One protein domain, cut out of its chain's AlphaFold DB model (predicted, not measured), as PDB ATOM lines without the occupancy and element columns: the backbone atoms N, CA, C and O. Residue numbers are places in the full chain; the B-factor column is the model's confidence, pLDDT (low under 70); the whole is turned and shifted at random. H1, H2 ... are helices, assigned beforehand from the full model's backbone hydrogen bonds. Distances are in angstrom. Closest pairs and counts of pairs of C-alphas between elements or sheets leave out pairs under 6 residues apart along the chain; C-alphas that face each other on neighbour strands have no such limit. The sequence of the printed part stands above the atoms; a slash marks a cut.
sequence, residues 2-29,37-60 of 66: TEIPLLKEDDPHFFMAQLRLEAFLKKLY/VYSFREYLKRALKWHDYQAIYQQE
ATOM      1  N   THR A   2     379.863 460.547 366.342       87.94
ATOM      2  CA  THR A   2     378.824 459.619 365.857       87.94
ATOM      3  C   THR A   2     379.305 458.169 365.886       87.94
ATOM      4  O   THR A   2     380.517 457.928 365.891       87.94
ATOM      5  N   GLU A   3     378.349 457.230 365.860       85.94
ATOM      6  CA  GLU A   3     378.573 455.789 365.634       85.94
ATOM      7  C   GLU A   3     379.454 455.114 366.702       85.94
ATOM      8  O   GLU A   3     380.384 454.385 366.376       85.94
ATOM      9  N   ILE A   4     379.191 455.377 367.986       88.00
ATOM     10  CA  ILE A   4     379.839 454.639 369.084       88.00
ATOM     11  C   ILE A   4     379.176 453.252 369.177       88.00
ATOM     12  O   ILE A   4     377.951 453.202 369.304       88.00
ATOM     13  N   PRO A   5     379.935 452.144 369.094       87.00
ATOM     14  CA  PRO A   5     379.371 450.801 369.125       87.00
ATOM     15  C   PRO A   5     378.883 450.460 370.536       87.00
ATOM     16  O   PRO A   5     379.545 450.779 371.525       87.00
ATOM     17  N   LEU A   6     377.731 449.798 370.620       86.69
ATOM     18  CA  LEU A   6     377.205 449.234 371.860       86.69
ATOM     19  C   LEU A   6     377.612 447.763 371.922       86.69
ATOM     20  O   LEU A   6     376.938 446.905 371.359       86.69
ATOM     21  N   LEU A   7     378.740 447.496 372.575       87.38
ATOM     22  CA  LEU A   7     379.216 446.143 372.840       87.38
ATOM     23  C   LEU A   7     378.804 445.739 374.256       87.38
ATOM     24  O   LEU A   7     378.744 446.585 375.151       87.38
ATOM     25  N   LYS A   8     378.514 444.455 374.460       86.31
ATOM     26  CA  LYS A   8     378.297 443.918 375.805       86.31
ATOM     27  C   LYS A   8     379.643 443.699 376.496       86.31
ATOM     28  O   LYS A   8     380.639 443.475 375.819       86.31
ATOM     29  N   GLU A   9     379.675 443.742 377.823       82.81
ATOM     30  CA  GLU A   9     380.920 443.582 378.596       82.81
ATOM     31  C   GLU A   9     381.571 442.196 378.427       82.81
ATOM     32  O   GLU A   9     382.780 442.062 378.596       82.81
ATOM     33  N   ASP A  10     380.788 441.180 378.060       86.38
ATOM     34  CA  ASP A  10     381.252 439.830 377.729       86.38
ATOM     35  C   ASP A  10     381.790 439.699 376.292       86.38
ATOM     36  O   ASP A  10     382.374 438.670 375.950       86.38
ATOM     37  N   ASP A  11     381.646 440.730 375.448       88.06
ATOM     38  CA  ASP A  11     382.236 440.739 374.111       88.06
ATOM     39  C   ASP A  11     383.759 440.962 374.202       88.06
ATOM     40  O   ASP A  11     384.210 441.960 374.779       88.06
ATOM     41  N   PRO A  12     384.590 440.103 373.584       88.94
ATOM     42  CA  PRO A  12     386.046 440.237 373.639       88.94
ATOM     43  C   PRO A  12     386.575 441.555 373.042       88.94
ATOM     44  O   PRO A  12     387.700 441.962 373.343       88.94
ATOM     45  N   HIS A  13     385.784 442.257 372.228       93.12
ATOM     46  CA  HIS A  13     386.144 443.543 371.631       93.12
ATOM     47  C   HIS A  13     385.684 444.747 372.465       93.12
ATOM     48  O   HIS A  13     386.081 445.871 372.144       93.12
ATOM     49  N   PHE A  14     384.903 444.551 373.539       91.75
ATOM     50  CA  PHE A  14     384.408 445.629 374.405       91.75
ATOM     51  C   PHE A  14     385.549 446.497 374.933       91.75
ATOM     52  O   PHE A  14     385.602 447.707 374.682       91.75
ATOM     53  N   PHE A  15     386.529 445.858 375.576       92.69
ATOM     54  CA  PHE A  15     387.695 446.550 376.117       92.69
ATOM     55  C   PHE A  15     388.496 447.261 375.019       92.69
ATOM     56  O   PHE A  15     388.951 448.392 375.200       92.69
ATOM     57  N   MET A  16     388.637 446.632 373.848       93.44
ATOM     58  CA  MET A  16     389.345 447.228 372.718       93.44
ATOM     59  C   MET A  16     388.645 448.503 372.230       93.44
ATOM     60  O   MET A  16     389.304 449.529 372.039       93.44
ATOM     61  N   ALA A  17     387.325 448.463 372.039       93.38
ATOM     62  CA  ALA A  17     386.546 449.621 371.619       93.38
ATOM     63  C   ALA A  17     386.620 450.749 372.658       93.38
ATOM     64  O   ALA A  17     386.850 451.901 372.284       93.38
ATOM     65  N   GLN A  18     386.522 450.420 373.950       93.94
ATOM     66  CA  GLN A  18     386.635 451.388 375.040       93.94
ATOM     67  C   GLN A  18     388.015 452.062 375.064       93.94
ATOM     68  O   GLN A  18     388.109 453.291 375.005       93.94
ATOM     69  N   LEU A  19     389.097 451.278 375.054       95.12
ATOM     70  CA  LEU A  19     390.467 451.799 375.060       95.12
ATOM     71  C   LEU A  19     390.728 452.727 373.862       95.12
ATOM     72  O   LEU A  19     391.371 453.776 373.975       95.12
ATOM     73  N   ARG A  20     390.209 452.361 372.686       96.12
ATOM     74  CA  ARG A  20     390.325 453.169 371.469       96.12
ATOM     75  C   ARG A  20     389.492 454.444 371.528       96.12
ATOM     76  O   ARG A  20     389.941 455.464 371.005       96.12
ATOM     77  N   LEU A  21     388.319 454.410 372.156       95.69
ATOM     78  CA  LEU A  21     387.482 455.592 372.353       95.69
ATOM     79  C   LEU A  21     388.184 456.613 373.246       95.69
ATOM     80  O   LEU A  21     388.269 457.787 372.882       95.69
ATOM     81  N   GLU A  22     388.772 456.166 374.355       95.75
ATOM     82  CA  GLU A  22     389.557 457.030 375.240       95.75
ATOM     83  C   GLU A  22     390.743 457.672 374.509       95.75
ATOM     84  O   GLU A  22     390.953 458.886 374.591       95.75
ATOM     85  N   ALA A  23     391.505 456.878 373.749       95.50
ATOM     86  CA  ALA A  23     392.622 457.379 372.954       95.50
ATOM     87  C   ALA A  23     392.164 458.391 371.889       95.50
ATOM     88  O   ALA A  23     392.820 459.416 371.667       95.50
ATOM     89  N   PHE A  24     391.026 458.127 371.241       95.12
ATOM     90  CA  PHE A  24     390.453 459.022 370.246       95.12
ATOM     91  C   PHE A  24     390.036 460.354 370.868       95.12
ATOM     92  O   PHE A  24     390.448 461.403 370.375       95.12
ATOM     93  N   LEU A  25     389.298 460.329 371.981       93.75
ATOM     94  CA  LEU A  25     388.877 461.532 372.694       93.75
ATOM     95  C   LEU A  25     390.078 462.368 373.139       93.75
ATOM     96  O   LEU A  25     390.124 463.556 372.824       93.75
ATOM     97  N   LYS A  26     391.093 461.759 373.768       94.50
ATOM     98  CA  LYS A  26     392.335 462.459 374.159       94.50
ATOM     99  C   LYS A  26     392.976 463.174 372.966       94.50
ATOM    100  O   LYS A  26     393.314 464.352 373.056       94.50
ATOM    101  N   LYS A  27     393.064 462.503 371.811       92.12
ATOM    102  CA  LYS A  27     393.581 463.106 370.572       92.12
ATOM    103  C   LYS A  27     392.744 464.302 370.107       92.12
ATOM    104  O   LYS A  27     393.312 465.287 369.637       92.12
ATOM    105  N   LEU A  28     391.418 464.228 370.216       91.88
ATOM    106  CA  LEU A  28     390.525 465.324 369.837       91.88
ATOM    107  C   LEU A  28     390.656 466.526 370.776       91.88
ATOM    108  O   LEU A  28     390.724 467.654 370.289       91.88
ATOM    109  N   TYR A  29     390.749 466.295 372.088       89.00
ATOM    110  CA  TYR A  29     390.934 467.360 373.076       89.00
ATOM    111  C   TYR A  29     392.269 468.094 372.904       89.00
ATOM    112  O   TYR A  29     392.311 469.316 373.019       89.00
ATOM    113  N   VAL A  37     382.264 467.609 363.120       87.31
ATOM    114  CA  VAL A  37     381.813 466.219 363.257       87.31
ATOM    115  C   VAL A  37     383.009 465.264 363.247       87.31
ATOM    116  O   VAL A  37     383.955 465.427 362.473       87.31
ATOM    117  N   TYR A  38     382.943 464.251 364.111       92.75
ATOM    118  CA  TYR A  38     383.909 463.157 364.211       92.75
ATOM    119  C   TYR A  38     383.159 461.824 364.224       92.75
ATOM    120  O   TYR A  38     382.273 461.653 365.061       92.75
ATOM    121  N   SER A  39     383.530 460.894 363.344       93.25
ATOM    122  CA  SER A  39     383.015 459.518 363.345       93.25
ATOM    123  C   SER A  39     384.022 458.607 364.038       93.25
ATOM    124  O   SER A  39     385.196 458.558 363.653       93.25
ATOM    125  N   PHE A  40     383.571 457.915 365.086       95.19
ATOM    126  CA  PHE A  40     384.407 456.937 365.774       95.19
ATOM    127  C   PHE A  40     384.616 455.685 364.913       95.19
ATOM    128  O   PHE A  40     385.711 455.123 364.890       95.19
ATOM    129  N   ARG A  41     383.613 455.325 364.108       94.00
ATOM    130  CA  ARG A  41     383.687 454.248 363.120       94.00
ATOM    131  C   ARG A  41     384.795 454.460 362.098       94.00
ATOM    132  O   ARG A  41     385.643 453.587 361.932       94.00
ATOM    133  N   GLU A  42     384.857 455.636 361.477       94.19
ATOM    134  CA  GLU A  42     385.925 455.966 360.520       94.19
ATOM    135  C   GLU A  42     387.314 455.991 361.164       94.19
ATOM    136  O   GLU A  42     388.312 455.661 360.520       94.19
ATOM    137  N   TYR A  43     387.398 456.367 362.441       95.50
ATOM    138  CA  TYR A  43     388.641 456.258 363.196       95.50
ATOM    139  C   TYR A  43     389.047 454.790 363.393       95.50
ATOM    140  O   TYR A  43     390.175 454.429 363.050       95.50
ATOM    141  N   LEU A  44     388.141 453.940 363.887       95.44
ATOM    142  CA  LEU A  44     388.416 452.522 364.123       95.44
ATOM    143  C   LEU A  44     388.759 451.775 362.835       95.44
ATOM    144  O   LEU A  44     389.704 450.992 362.837       95.44
ATOM    145  N   LYS A  45     388.095 452.096 361.719       94.62
ATOM    146  CA  LYS A  45     388.396 451.539 360.391       94.62
ATOM    147  C   LYS A  45     389.862 451.720 359.984       94.62
ATOM    148  O   LYS A  45     390.406 450.898 359.258       94.62
ATOM    149  N   ARG A  46     390.501 452.805 360.437       94.62
ATOM    150  CA  ARG A  46     391.919 453.106 360.170       94.62
ATOM    151  C   ARG A  46     392.855 452.587 361.261       94.62
ATOM    152  O   ARG A  46     394.033 452.387 360.995       94.62
ATOM    153  N   ALA A  47     392.364 452.473 362.493       93.25
ATOM    154  CA  ALA A  47     393.176 452.174 363.671       93.25
ATOM    155  C   ALA A  47     393.273 450.675 363.996       93.25
ATOM    156  O   ALA A  47     394.178 450.279 364.735       93.25
ATOM    157  N   LEU A  48     392.338 449.866 363.498       94.50
ATOM    158  CA  LEU A  48     392.240 448.435 363.766       94.50
ATOM    159  C   LEU A  48     392.602 447.598 362.541       94.50
ATOM    160  O   LEU A  48     392.570 448.079 361.406       94.50
ATOM    161  N   LYS A  49     392.911 446.318 362.775       94.81
ATOM    162  CA  LYS A  49     392.937 445.337 361.691       94.81
ATOM    163  C   LYS A  49     391.513 445.139 361.179       94.81
ATOM    164  O   LYS A  49     390.542 445.326 361.910       94.81
ATOM    165  N   TRP A  50     391.396 444.742 359.916       92.06
ATOM    166  CA  TRP A  50     390.094 444.612 359.267       92.06
ATOM    167  C   TRP A  50     389.150 443.658 360.016       92.06
ATOM    168  O   TRP A  50     388.013 444.039 360.267       92.06
ATOM    169  N   HIS A  51     389.631 442.491 360.465       92.25
ATOM    170  CA  HIS A  51     388.808 441.535 361.220       92.25
ATOM    171  C   HIS A  51     388.264 442.115 362.535       92.25
ATOM    172  O   HIS A  51     387.076 441.972 362.801       92.25
ATOM    173  N   ASP A  52     389.089 442.829 363.310       92.69
ATOM    174  CA  ASP A  52     388.659 443.475 364.559       92.69
ATOM    175  C   ASP A  52     387.601 444.554 364.280       92.69
ATOM    176  O   ASP A  52     386.601 444.677 364.982       92.69
ATOM    177  N   TYR A  53     387.801 445.343 363.219       94.31
ATOM    178  CA  TYR A  53     386.834 446.358 362.808       94.31
ATOM    179  C   TYR A  53     385.484 445.741 362.410       94.31
ATOM    180  O   TYR A  53     384.435 446.270 362.785       94.31
ATOM    181  N   GLN A  54     385.503 444.634 361.663       92.19
ATOM    182  CA  GLN A  54     384.289 443.911 361.286       92.19
ATOM    183  C   GLN A  54     383.584 443.338 362.514       92.19
ATOM    184  O   GLN A  54     382.375 443.504 362.634       92.19
ATOM    185  N   ALA A  55     384.322 442.749 363.455       90.75
ATOM    186  CA  ALA A  55     383.735 442.214 364.678       90.75
ATOM    187  C   ALA A  55     382.993 443.286 365.495       90.75
ATOM    188  O   ALA A  55     381.959 442.992 366.074       90.75
ATOM    189  N   ILE A  56     383.459 444.541 365.475       91.12
ATOM    190  CA  ILE A  56     382.831 445.651 366.211       91.12
ATOM    191  C   ILE A  56     381.626 446.264 365.469       91.12
ATOM    192  O   ILE A  56     380.681 446.715 366.112       91.12
ATOM    193  N   TYR A  57     381.654 446.352 364.132       88.38
ATOM    194  CA  TYR A  57     380.662 447.126 363.354       88.38
ATOM    195  C   TYR A  57     379.825 446.326 362.352       88.38
ATOM    196  O   TYR A  57     378.953 446.902 361.704       88.38
ATOM    197  N   GLN A  58     380.102 445.039 362.168       80.81
ATOM    198  CA  GLN A  58     379.364 444.154 361.259       80.81
ATOM    199  C   GLN A  58     378.670 443.010 362.011       80.81
ATOM    200  O   GLN A  58     378.341 441.992 361.416       80.81
ATOM    201  N   GLN A  59     378.417 443.182 363.312       66.50
ATOM    202  CA  GLN A  59     377.748 442.192 364.161       66.50
ATOM    203  C   GLN A  59     376.227 442.044 363.920       66.50
ATOM    204  O   GLN A  59     375.601 441.207 364.567       66.50
ATOM    205  N   GLU A  60     375.601 442.794 363.003       56.47
ATOM    206  CA  GLU A  60     374.150 442.709 362.760       56.47
ATOM    207  C   GLU A  60     373.780 442.007 361.443       56.47
ATOM    208  O   GLU A  60     373.641 442.653 360.412       56.47
TER     209      GLU A  60
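AT A GLANCE: This is residues 2 to 29 and 37 to 60 of the 66 residues of an uncharacterized protein of Bacillus paralicheniformis (UniProt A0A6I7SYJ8). One long helix, H1, crosses the short helix H2 about at a right angle, and a second short helix, H3, lies side by side with H2 near the first end of H1, so that H1 makes one layer and the two short helices the other. Before H1, residues 2 to 13 form a long stretch with no named element that runs past one side of the helices and folds back into H1. The printed part has 52 residues with three named helices, in the order H1, H2, H3, and no named strand; the class is all helix. It is compact, with a radius of gyration of the C-alphas of 10.5 A, and spans 29 by 19 by 18 A, only just elongated.

IN THESE COORDINATES: The printed part begins at Thr 2, with its C-alpha at (378.824, 459.619, 365.857). H1, residues 14 to 29, starts at C-alpha 14, (384.408, 445.629, 374.405), and is 22.7 A long from first to last C-alpha. H2 holds residues 40 to 47 and H3 residues 50 to 57; H3 ends at C-alpha 57, (380.662, 447.126, 363.354).

HOW THE PARTS SIT: H1 touches H2 with residues 20 to 24 alone; the closest C-alphas, of Leu 21 and Phe 40, are 7.4 A apart. Their lines are about perpendicular, at 81 degrees. H1 and H3 are close but not clearly touching, with the closest C-alphas, of Ala 17 and Ile 56, 7.7 A apart, and about perpendicular at 90 degrees. H2 and H3 form a helical hairpin with a tight link of 2 residues. They only just touch, with 3 pairs of C-alphas within 8 A; the closest are those of Lys 45 and Tyr 53, 5.9 A apart. They run opposite ways at a shallow tilt of 13 degrees. Every O i to N i+4 pair is within hydrogen-bond range in H1 and H3, and 3 of 4 are in H2.

THE WHOLE: The two C-alphas farthest apart, of Tyr 29 and Glu 60, are 31.6 A apart. Residues 30 to 36 are not printed, and the link across the cut leaves 13.5 A between C-alphas 29 and 37. The mean pLDDT of the printed part is 90.5; residues 59 to 60 are under 70.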